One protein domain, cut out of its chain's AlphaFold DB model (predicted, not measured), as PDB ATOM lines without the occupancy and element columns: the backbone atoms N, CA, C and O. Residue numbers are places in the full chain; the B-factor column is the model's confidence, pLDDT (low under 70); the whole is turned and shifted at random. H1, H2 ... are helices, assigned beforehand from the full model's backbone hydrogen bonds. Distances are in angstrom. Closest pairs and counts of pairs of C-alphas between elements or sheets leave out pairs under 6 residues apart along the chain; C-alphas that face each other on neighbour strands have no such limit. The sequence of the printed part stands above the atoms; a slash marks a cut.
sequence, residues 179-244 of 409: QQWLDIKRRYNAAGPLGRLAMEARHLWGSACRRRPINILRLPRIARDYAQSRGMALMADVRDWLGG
ATOM      1  N   GLN A 179     -26.969 -14.641 -13.949       91.38
ATOM      2  CA  GLN A 179     -26.022 -14.916 -12.864       91.38
ATOM      3  C   GLN A 179     -25.489 -13.629 -12.217       91.38
ATOM      4  O   GLN A 179     -25.434 -13.529 -10.992       91.38
ATOM      5  N   GLN A 180     -25.159 -12.613 -13.020       92.00
ATOM      6  CA  GLN A 180     -24.716 -11.320 -12.492       92.00
ATOM      7  C   GLN A 180     -25.812 -10.637 -11.668       92.00
ATOM      8  O   GLN A 180     -25.500 -10.035 -10.639       92.00
ATOM      9  N   TRP A 181     -27.083 -10.741 -12.071       92.75
ATOM     10  CA  TRP A 181     -28.206 -10.255 -11.267       92.75
ATOM     11  C   TRP A 181     -28.325 -10.991  -9.934       92.75
ATOM     12  O   TRP A 181     -28.460 -10.333  -8.900       92.75
ATOM     13  N   LEU A 182     -28.199 -12.322  -9.930       93.38
ATOM     14  CA  LEU A 182     -28.197 -13.109  -8.694       93.38
ATOM     15  C   LEU A 182     -27.056 -12.681  -7.758       93.38
ATOM     16  O   LEU A 182     -27.274 -12.486  -6.562       93.38
ATOM     17  N   ASP A 183     -25.855 -12.454  -8.293       94.19
ATOM     18  CA  ASP A 183     -24.701 -11.993  -7.512       94.19
ATOM     19  C   ASP A 183     -24.869 -10.562  -6.987       94.19
ATOM     20  O   ASP A 183     -24.419 -10.241  -5.887       94.19
ATOM     21  N   ILE A 184     -25.501  -9.670  -7.757       93.94
ATOM     22  CA  ILE A 184     -25.855  -8.319  -7.298       93.94
ATOM     23  C   ILE A 184     -26.836  -8.405  -6.125       93.94
ATOM     24  O   ILE A 184     -26.598  -7.772  -5.099       93.94
ATOM     25  N   LYS A 185     -27.893  -9.213  -6.241       93.31
ATOM     26  CA  LYS A 185     -28.935  -9.334  -5.211       93.31
ATOM     27  C   LYS A 185     -28.424  -9.982  -3.933       93.31
ATOM     28  O   LYS A 185     -28.683  -9.461  -2.849       93.31
ATOM     29  N   ARG A 186     -27.628 -11.054  -4.037       93.69
ATOM     30  CA  ARG A 186     -26.963 -11.670  -2.876       93.69
ATOM     31  C   ARG A 186     -26.077 -10.668  -2.141       93.69
ATOM     32  O   ARG A 186     -26.175 -10.548  -0.924       93.69
ATOM     33  N   ARG A 187     -25.259  -9.904  -2.876       94.94
ATOM     34  CA  ARG A 187     -24.404  -8.861  -2.285       94.94
ATOM     35  C   ARG A 187     -25.209  -7.749  -1.625       94.94
ATOM     36  O   ARG A 187     -24.841  -7.332  -0.537       94.94
ATOM     37  N   TYR A 188     -26.289  -7.285  -2.252       95.06
ATOM     38  CA  TYR A 188     -27.132  -6.232  -1.686       95.06
ATOM     39  C   TYR A 188     -27.781  -6.675  -0.368       95.06
ATOM     40  O   TYR A 188     -27.722  -5.953   0.626       95.06
ATOM     41  N   ASN A 189     -28.333  -7.891  -0.333       93.06
ATOM     42  CA  ASN A 189     -28.973  -8.434   0.863       93.06
ATOM     43  C   ASN A 189     -27.969  -8.698   1.998       93.06
ATOM     44  O   ASN A 189     -28.271  -8.387   3.149       93.06
ATOM     45  N   ALA A 190     -26.757  -9.162   1.674       93.50
ATOM     46  CA  ALA A 190     -25.676  -9.357   2.644       93.50
ATOM     47  C   ALA A 190     -24.985  -8.051   3.092       93.50
ATOM     48  O   ALA A 190     -24.250  -8.049   4.078       93.50
ATOM     49  N   ALA A 191     -25.176  -6.940   2.375       94.50
ATOM     50  CA  ALA A 191     -24.520  -5.674   2.682       94.50
ATOM     51  C   ALA A 191     -25.174  -4.946   3.868       94.50
ATOM     52  O   ALA A 191     -26.399  -4.912   4.004       94.50
ATOM     53  N   GLY A 192     -24.343  -4.271   4.669       94.38
ATOM     54  CA  GLY A 192     -24.796  -3.284   5.650       94.38
ATOM     55  C   GLY A 192     -25.300  -1.980   5.003       94.38
ATOM     56  O   GLY A 192     -25.197  -1.809   3.782       94.38
ATOM     57  N   PRO A 193     -25.797  -1.014   5.799       94.25
ATOM     58  CA  PRO A 193     -26.466   0.192   5.294       94.25
ATOM     59  C   PRO A 193     -25.650   1.005   4.277       94.25
ATOM     60  O   PRO A 193     -26.171   1.390   3.232       94.25
ATOM     61  N   LEU A 194     -24.353   1.217   4.535       95.19
ATOM     62  CA  LEU A 194     -23.470   1.961   3.625       95.19
ATOM     63  C   LEU A 194     -23.237   1.223   2.300       95.19
ATOM     64  O   LEU A 194     -23.209   1.843   1.238       95.19
ATOM     65  N   GLY A 195     -23.110  -0.107   2.350       95.00
ATOM     66  CA  GLY A 195     -22.954  -0.933   1.155       95.00
ATOM     67  C   GLY A 195     -24.207  -0.901   0.279       95.00
ATOM     68  O   GLY A 195     -24.105  -0.699  -0.930       95.00
ATOM     69  N   ARG A 196     -25.394  -1.004   0.892       95.00
ATOM     70  CA  ARG A 196     -26.678  -0.873   0.184       95.00
ATOM     71  C   ARG A 196     -26.823   0.497  -0.471       95.00
ATOM     72  O   ARG A 196     -27.121   0.563  -1.661       95.00
ATOM     73  N   LEU A 197     -26.505   1.573   0.254       94.62
ATOM     74  CA  LEU A 197     -26.544   2.936  -0.280       94.62
ATOM     75  C   LEU A 197     -25.618   3.112  -1.496       94.62
ATOM     76  O   LEU A 197     -26.028   3.673  -2.512       94.62
ATOM     77  N   ALA A 198     -24.386   2.595  -1.428       94.69
ATOM     78  CA  ALA A 198     -23.447   2.654  -2.547       94.69
ATOM     79  C   ALA A 198     -23.959   1.880  -3.777       94.69
ATOM     80  O   ALA A 198     -23.818   2.337  -4.916       94.69
ATOM     81  N   MET A 199     -24.584   0.719  -3.563       95.19
ATOM     82  CA  MET A 199     -25.173  -0.088  -4.632       95.19
ATOM     83  C   MET A 199     -26.411   0.572  -5.250       95.19
ATOM     84  O   MET A 199     -26.525   0.592  -6.476       95.19
ATOM     85  N   GLU A 200     -27.291   1.164  -4.438       94.56
ATOM     86  CA  GLU A 200     -28.434   1.972  -4.888       94.56
ATOM     87  C   GLU A 200     -27.967   3.142  -5.762       94.56
ATOM     88  O   GLU A 200     -28.445   3.312  -6.885       94.56
ATOM     89  N   ALA A 201     -26.968   3.901  -5.297       90.56
ATOM     90  CA  ALA A 201     -26.393   5.016  -6.045       90.56
ATOM     91  C   ALA A 201     -25.784   4.558  -7.381       90.56
ATOM     92  O   ALA A 201     -26.022   5.171  -8.424       90.56
ATOM     93  N   ARG A 202     -25.044   3.439  -7.381       89.50
ATOM     94  CA  ARG A 202     -24.482   2.850  -8.605       89.50
ATOM     95  C   ARG A 202     -25.572   2.399  -9.577       89.50
ATOM     96  O   ARG A 202     -25.418   2.589 -10.785       89.50
ATOM     97  N   HIS A 203     -26.648   1.801  -9.071       89.19
ATOM     98  CA  HIS A 203     -27.769   1.372  -9.898       89.19
ATOM     99  C   HIS A 203     -28.454   2.580 -10.547       89.19
ATOM    100  O   HIS A 203     -28.562   2.607 -11.770       89.19
ATOM    101  N   LEU A 204     -28.800   3.615  -9.772       87.50
ATOM    102  CA  LEU A 204     -29.375   4.870 -10.283       87.50
ATOM    103  C   LEU A 204     -28.483   5.547 -11.323       87.50
ATOM    104  O   LEU A 204     -28.970   6.029 -12.346       87.50
ATOM    105  N   TRP A 205     -27.171   5.568 -11.084       84.06
ATOM    106  CA  TRP A 205     -26.211   6.118 -12.034       84.06
ATOM    107  C   TRP A 205     -26.278   5.405 -13.391       84.06
ATOM    108  O   TRP A 205     -26.258   6.043 -14.448       84.06
ATOM    109  N   GLY A 206     -26.385   4.076 -13.368       81.19
ATOM    110  CA  GLY A 206     -26.520   3.255 -14.564       81.19
ATOM    111  C   GLY A 206     -27.873   3.416 -15.254       81.19
ATOM    112  O   GLY A 206     -27.902   3.694 -16.450       81.19
ATOM    113  N   SER A 207     -28.969   3.254 -14.512       80.19
ATOM    114  CA  SER A 207     -30.328   3.191 -15.058       80.19
ATOM    115  C   SER A 207     -30.927   4.582 -15.287       80.19
ATOM    116  O   SER A 207     -31.148   4.982 -16.431       80.19
ATOM    117  N   ALA A 208     -31.134   5.358 -14.223       80.88
ATOM    118  CA  ALA A 208     -31.767   6.675 -14.285       80.88
ATOM    119  C   ALA A 208     -30.869   7.719 -14.973       80.88
ATOM    120  O   ALA A 208     -31.315   8.433 -15.873       80.88
ATOM    121  N   CYS A 209     -29.585   7.790 -14.607       79.50
ATOM    122  CA  CYS A 209     -28.662   8.766 -15.195       79.50
ATOM    123  C   CYS A 209     -28.040   8.310 -16.520       79.50
ATOM    124  O   CYS A 209     -27.387   9.120 -17.184       79.50
ATOM    125  N   ARG A 210     -28.225   7.050 -16.941       79.44
ATOM    126  CA  ARG A 210     -27.638   6.494 -18.178       79.44
ATOM    127  C   ARG A 210     -26.123   6.715 -18.274       79.44
ATOM    128  O   ARG A 210     -25.595   6.960 -19.357       79.44
ATOM    129  N   ARG A 211     -25.432   6.703 -17.128       80.75
ATOM    130  CA  ARG A 211     -23.994   6.987 -16.978       80.75
ATOM    131  C   ARG A 211     -23.544   8.359 -17.508       80.75
ATOM    132  O   ARG A 211     -22.389   8.517 -17.893       80.75
ATOM    133  N   ARG A 212     -24.439   9.354 -17.552       80.00
ATOM    134  CA  ARG A 212     -24.110  10.726 -17.974       80.00
ATOM    135  C   ARG A 212     -24.236  11.696 -16.795       80.00
ATOM    136  O   ARG A 212     -25.329  11.802 -16.237       80.00
ATOM    137  N   PRO A 213     -23.183  12.463 -16.452       83.88
ATOM    138  CA  PRO A 213     -23.182  13.323 -15.261       83.88
ATOM    139  C   PRO A 213     -24.252  14.411 -15.328       83.88
ATOM    140  O   PRO A 213     -24.920  14.685 -14.337       83.88
ATOM    141  N   ILE A 214     -24.522  14.939 -16.526       82.88
ATOM    142  CA  ILE A 214     -25.578  15.934 -16.753       82.88
ATOM    143  C   ILE A 214     -26.978  15.454 -16.330       82.88
ATOM    144  O   ILE A 214     -27.836  16.262 -15.981       82.88
ATOM    145  N   ASN A 215     -27.226  14.139 -16.324       83.81
ATOM    146  CA  ASN A 215     -28.518  13.587 -15.926       83.81
ATOM    147  C   ASN A 215     -28.707  13.552 -14.402       83.81
ATOM    148  O   ASN A 215     -29.839  13.371 -13.962       83.81
ATOM    149  N   ILE A 216     -27.658  13.777 -13.599       84.88
ATOM    150  CA  ILE A 216     -27.786  13.937 -12.140       84.88
ATOM    151  C   ILE A 216     -28.666  15.151 -11.832       84.88
ATOM    152  O   ILE A 216     -29.605  15.051 -11.047       84.88
ATOM    153  N   LEU A 217     -28.452  16.267 -12.538       86.62
ATOM    154  CA  LEU A 217     -29.271  17.479 -12.401       86.62
ATOM    155  C   LEU A 217     -30.737  17.253 -12.807       86.62
ATOM    156  O   LEU A 217     -31.625  18.000 -12.406       86.62
ATOM    157  N   ARG A 218     -31.010  16.208 -13.599       86.88
ATOM    158  CA  ARG A 218     -32.358  15.836 -14.049       86.88
ATOM    159  C   ARG A 218     -33.049  14.842 -13.118       86.88
ATOM    160  O   ARG A 218     -34.231  14.580 -13.329       86.88
ATOM    161  N   LEU A 219     -32.370  14.308 -12.100       85.25
ATOM    162  CA  LEU A 219     -32.925  13.293 -11.198       85.25
ATOM    163  C   LEU A 219     -34.266  13.683 -10.558       85.25
ATOM    164  O   LEU A 219     -35.146  12.824 -10.551       85.25
ATOM    165  N   PRO A 220     -34.500  14.931 -10.098       87.38
ATOM    166  CA  PRO A 220     -35.804  15.303  -9.545       87.38
ATOM    167  C   PRO A 220     -36.939  15.154 -10.565       87.38
ATOM    168  O   PRO A 220     -38.018  14.663 -10.238       87.38
ATOM    169  N   ARG A 221     -36.679  15.533 -11.824       87.25
ATOM    170  CA  ARG A 221     -37.635  15.370 -12.924       87.25
ATOM    171  C   ARG A 221     -37.814  13.898 -13.284       87.25
ATOM    172  O   ARG A 221     -38.944  13.448 -13.372       87.25
ATOM    173  N   ILE A 222     -36.722  13.140 -13.407       84.38
ATOM    174  CA  ILE A 222     -36.771  11.696 -13.683       84.38
ATOM    175  C   ILE A 222     -37.587  10.976 -12.608       84.38
ATOM    176  O   ILE A 222     -38.445  10.173 -12.946       84.38
ATOM    177  N   ALA A 223     -37.369  11.279 -11.328       84.94
ATOM    178  CA  ALA A 223     -38.105  10.667 -10.227       84.94
ATOM    179  C   ALA A 223     -39.603  11.006 -10.264       84.94
ATOM    180  O   ALA A 223     -40.427  10.129 -10.005       84.94
ATOM    181  N   ARG A 224     -39.962  12.249 -10.616       84.75
ATOM    182  CA  ARG A 224     -41.360  12.671 -10.789       84.75
ATOM    183  C   ARG A 224     -42.026  11.950 -11.962       84.75
ATOM    184  O   ARG A 224     -43.081  11.351 -11.775       84.75
ATOM    185  N   ASP A 225     -41.394  11.968 -13.131       83.81
ATOM    186  CA  ASP A 225     -41.904  11.330 -14.349       83.81
ATOM    187  C   ASP A 225     -42.000   9.796 -14.155       83.81
ATOM    188  O   ASP A 225     -42.940   9.140 -14.613       83.81
ATOM    189  N   TYR A 226     -41.059   9.210 -13.403       81.00
ATOM    190  CA  TYR A 226     -41.086   7.800 -13.005       81.00
ATOM    191  C   TYR A 226     -42.280   7.487 -12.102       81.00
ATOM    192  O   TYR A 226     -43.011   6.534 -12.360       81.00
ATOM    193  N   ALA A 227     -42.517   8.311 -11.078       80.31
ATOM    194  CA  ALA A 227     -43.657   8.138 -10.184       80.31
ATOM    195  C   ALA A 227     -44.991   8.253 -10.932       80.31
ATOM    196  O   ALA A 227     -45.879   7.432 -10.719       80.31
ATOM    197  N   GLN A 228     -45.114   9.201 -11.864       78.69
ATOM    198  CA  GLN A 228     -46.316   9.354 -12.687       78.69
ATOM    199  C   GLN A 228     -46.556   8.148 -13.604       78.69
ATOM    200  O   GLN A 228     -47.683   7.669 -13.704       78.69
ATOM    201  N   SER A 229     -45.506   7.617 -14.236       73.50
ATOM    202  CA  SER A 229     -45.626   6.479 -15.155       73.50
ATOM    203  C   SER A 229     -45.840   5.149 -14.424       73.50
ATOM    204  O   SER A 229     -46.843   4.465 -14.639       73.50
ATOM    205  N   ARG A 230     -44.946   4.781 -13.505       73.81
ATOM    206  CA  ARG A 230     -44.962   3.480 -12.812       73.81
ATOM    207  C   ARG A 230     -45.887   3.437 -11.597       73.81
ATOM    208  O   ARG A 230     -46.231   2.347 -11.157       73.81
ATOM    209  N   GLY A 231     -46.309   4.587 -11.073       75.75
ATOM    210  CA  GLY A 231     -47.120   4.671  -9.854       75.75
ATOM    211  C   GLY A 231     -46.327   4.380  -8.577       75.75
ATOM    212  O   GLY A 231     -46.899   4.124  -7.526       75.75
ATOM    213  N   MET A 232     -44.996   4.362  -8.649       80.06
ATOM    214  CA  MET A 232     -44.132   4.058  -7.509       80.06
ATOM    215  C   MET A 232     -42.992   5.057  -7.414       80.06
ATOM    216  O   MET A 232     -42.478   5.551  -8.418       80.06
ATOM    217  N   ALA A 233     -42.562   5.337  -6.185       85.06
ATOM    218  CA  ALA A 233     -41.383   6.156  -5.964       85.06
ATOM    219  C   ALA A 233     -40.141   5.438  -6.513       85.06
ATOM    220  O   ALA A 233     -39.876   4.300  -6.132       85.06
ATOM    221  N   LEU A 234     -39.347   6.134  -7.334       85.81
ATOM    222  CA  LEU A 234     -38.140   5.589  -7.971       85.81
ATOM    223  C   LEU A 234     -37.235   4.830  -6.987       85.81
ATOM    224  O   LEU A 234     -36.800   3.724  -7.271       85.81
ATOM    225  N   MET A 235     -36.978   5.402  -5.808       88.38
ATOM    226  CA  MET A 235     -36.105   4.773  -4.812       88.38
ATOM    227  C   MET A 235     -36.699   3.526  -4.161       88.38
ATOM    228  O   MET A 235     -35.941   2.643  -3.777       88.38
ATOM    229  N   ALA A 236     -38.022   3.460  -4.005       85.75
ATOM    230  CA  ALA A 236     -38.664   2.259  -3.480       85.75
ATOM    231  C   ALA A 236     -38.522   1.114  -4.490       85.75
ATOM    232  O   ALA A 236     -38.069   0.036  -4.134       85.75
ATOM    233  N   ASP A 237     -38.769   1.406  -5.767       86.06
ATOM    234  CA  ASP A 237     -38.622   0.444  -6.859       86.06
ATOM    235  C   ASP A 237     -37.164  -0.023  -7.043       86.06
ATOM    236  O   ASP A 237     -36.918  -1.215  -7.199       86.06
ATOM    237  N   VAL A 238     -36.170   0.869  -6.917       89.31
ATOM    238  CA  VAL A 238     -34.745   0.478  -6.937       89.31
ATOM    239  C   VAL A 238     -34.393  -0.461  -5.782       89.31
ATOM    240  O   VAL A 238     -33.657  -1.428  -5.985       89.31
ATOM    241  N   ARG A 239     -34.891  -0.183  -4.574       92.56
ATOM    242  CA  ARG A 239     -34.632  -1.025  -3.398       92.56
ATOM    243  C   ARG A 239     -35.295  -2.382  -3.528       92.56
ATOM    244  O   ARG A 239     -34.622  -3.376  -3.296       92.56
ATOM    245  N   ASP A 240     -36.537  -2.434  -3.986       90.50
ATOM    246  CA  ASP A 240     -37.234  -3.694  -4.246       90.50
ATOM    247  C   ASP A 240     -36.551  -4.494  -5.353       90.50
ATOM    248  O   ASP A 240     -36.364  -5.704  -5.232       90.50
ATOM    249  N   TRP A 241     -36.088  -3.822  -6.409       91.25
ATOM    250  CA  TRP A 241     -35.345  -4.477  -7.476       91.25
ATOM    251  C   TRP A 241     -34.036  -5.095  -6.976       91.25
ATOM    252  O   TRP A 241     -33.743  -6.248  -7.293       91.25
ATOM    253  N   LEU A 242     -33.236  -4.363  -6.193       92.44
ATOM    254  CA  LEU A 242     -31.958  -4.857  -5.660       92.44
ATOM    255  C   LEU A 242     -32.135  -5.846  -4.497       92.44
ATOM    256  O   LEU A 242     -31.334  -6.768  -4.349       92.44
ATOM    257  N   GLY A 243     -33.169  -5.646  -3.686       92.25
ATOM    258  CA  GLY A 243     -33.473  -6.405  -2.481       92.25
ATOM    259  C   GLY A 243     -34.234  -7.694  -2.743       92.25
ATOM    260  O   GLY A 243     -33.977  -8.667  -2.045       92.25
ATOM    261  N   GLY A 244     -35.086  -7.737  -3.773       92.00
ATOM    262  CA  GLY A 244     -35.965  -8.863  -4.090       92.00
ATOM    263  C   GLY A 244     -35.216 -10.187  -4.232       92.00
ATOM    264  O   GLY A 244     -34.696 -10.489  -5.313       92.00
TER     265      GLY A 244
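AT A GLANCE: This is residues 179 to 244 of the 409 residues of the protein "Class I SAM-dependent methyltransferase" of Magnetospirillum sp (UniProt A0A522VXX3). The longest helix, H2, makes a hairpin with H1 that opens as a narrow V from their short turn, and H4 crosses over one side of this V, with its middle by H2 and its last residues by H1. H3 lies beyond the first residues of H4, away from the V, and an unnamed stretch, residues 207 to 218, leads to it from the end of H2. The printed part has 66 residues with four named helices, in the order H1, H2, H3, H4, and no named strand; the class is all helix. The whole is compact, with a radius of gyration of the C-alphas of 12.3 A and spans of 32 by 26 by 23 A.

HOW THE PARTS SIT: H2, residues 193 to 206, touches H1, residues 179 to 190, with residues 195 to 199 alone; the closest C-alphas are those of Tyr 188 and Arg 196, 5.7 A apart. This helical hairpin has a shallow tilt of 34 degrees, only just short of steep, and its helices run opposite ways. H4, residues 234 to 243, is the hub, touching three helices. It touches H2 at a steep tilt of 65 degrees, opposite ways; the closest C-alphas, of Glu 200 and Val 238, are 6.8 A apart. H4 and H1 touch about perpendicular, at 81 degrees; the closest C-alphas, of Lys 185 and Leu 242, are 5.4 A apart. H3, residues 219 to 230, only just touches H4, with 3 pairs of C-alphas within 8 A; the closest are those of Ala 223 and Leu 234, 5.6 A apart, and the lines stand about perpendicular, at 76 degrees. H3 is apart from H1 and from H2. The helix packing is mostly crossed: of 4 pairs of helices that touch, 1 is at a shallow tilt. In H1, H2, H3 and H4 every O i to N i+4 pair is within hydrogen-bond range.

IN THESE COORDINATES: H2, Pro 193 to Gly 206, measures 20.1 A from first to last C-alpha and begins with C-alpha 193 at (-26.466, 0.192, 5.294). H1, Gln 179 to Ala 190, measures 16.5 A and begins with C-alpha 179 at (-26.022, -14.916, -12.864). H3, Leu 219 to Arg 230, measures 15.6 A. H4, Leu 234 to Gly 243, measures 14.0 A and ends with C-alpha 243 at (-33.473, -6.405, -2.481).

THE WHOLE: The two C-alphas farthest apart are those of Gln 179 and Leu 217, at 32.6 A. The printed part has no cut. The links H1 to H2 and H3 to H4 are tight, and the link H2 to H3, 12 residues, is long. The mean pLDDT of the printed part is 87.8, and no printed residue is under 70; the mean for H3 is 82.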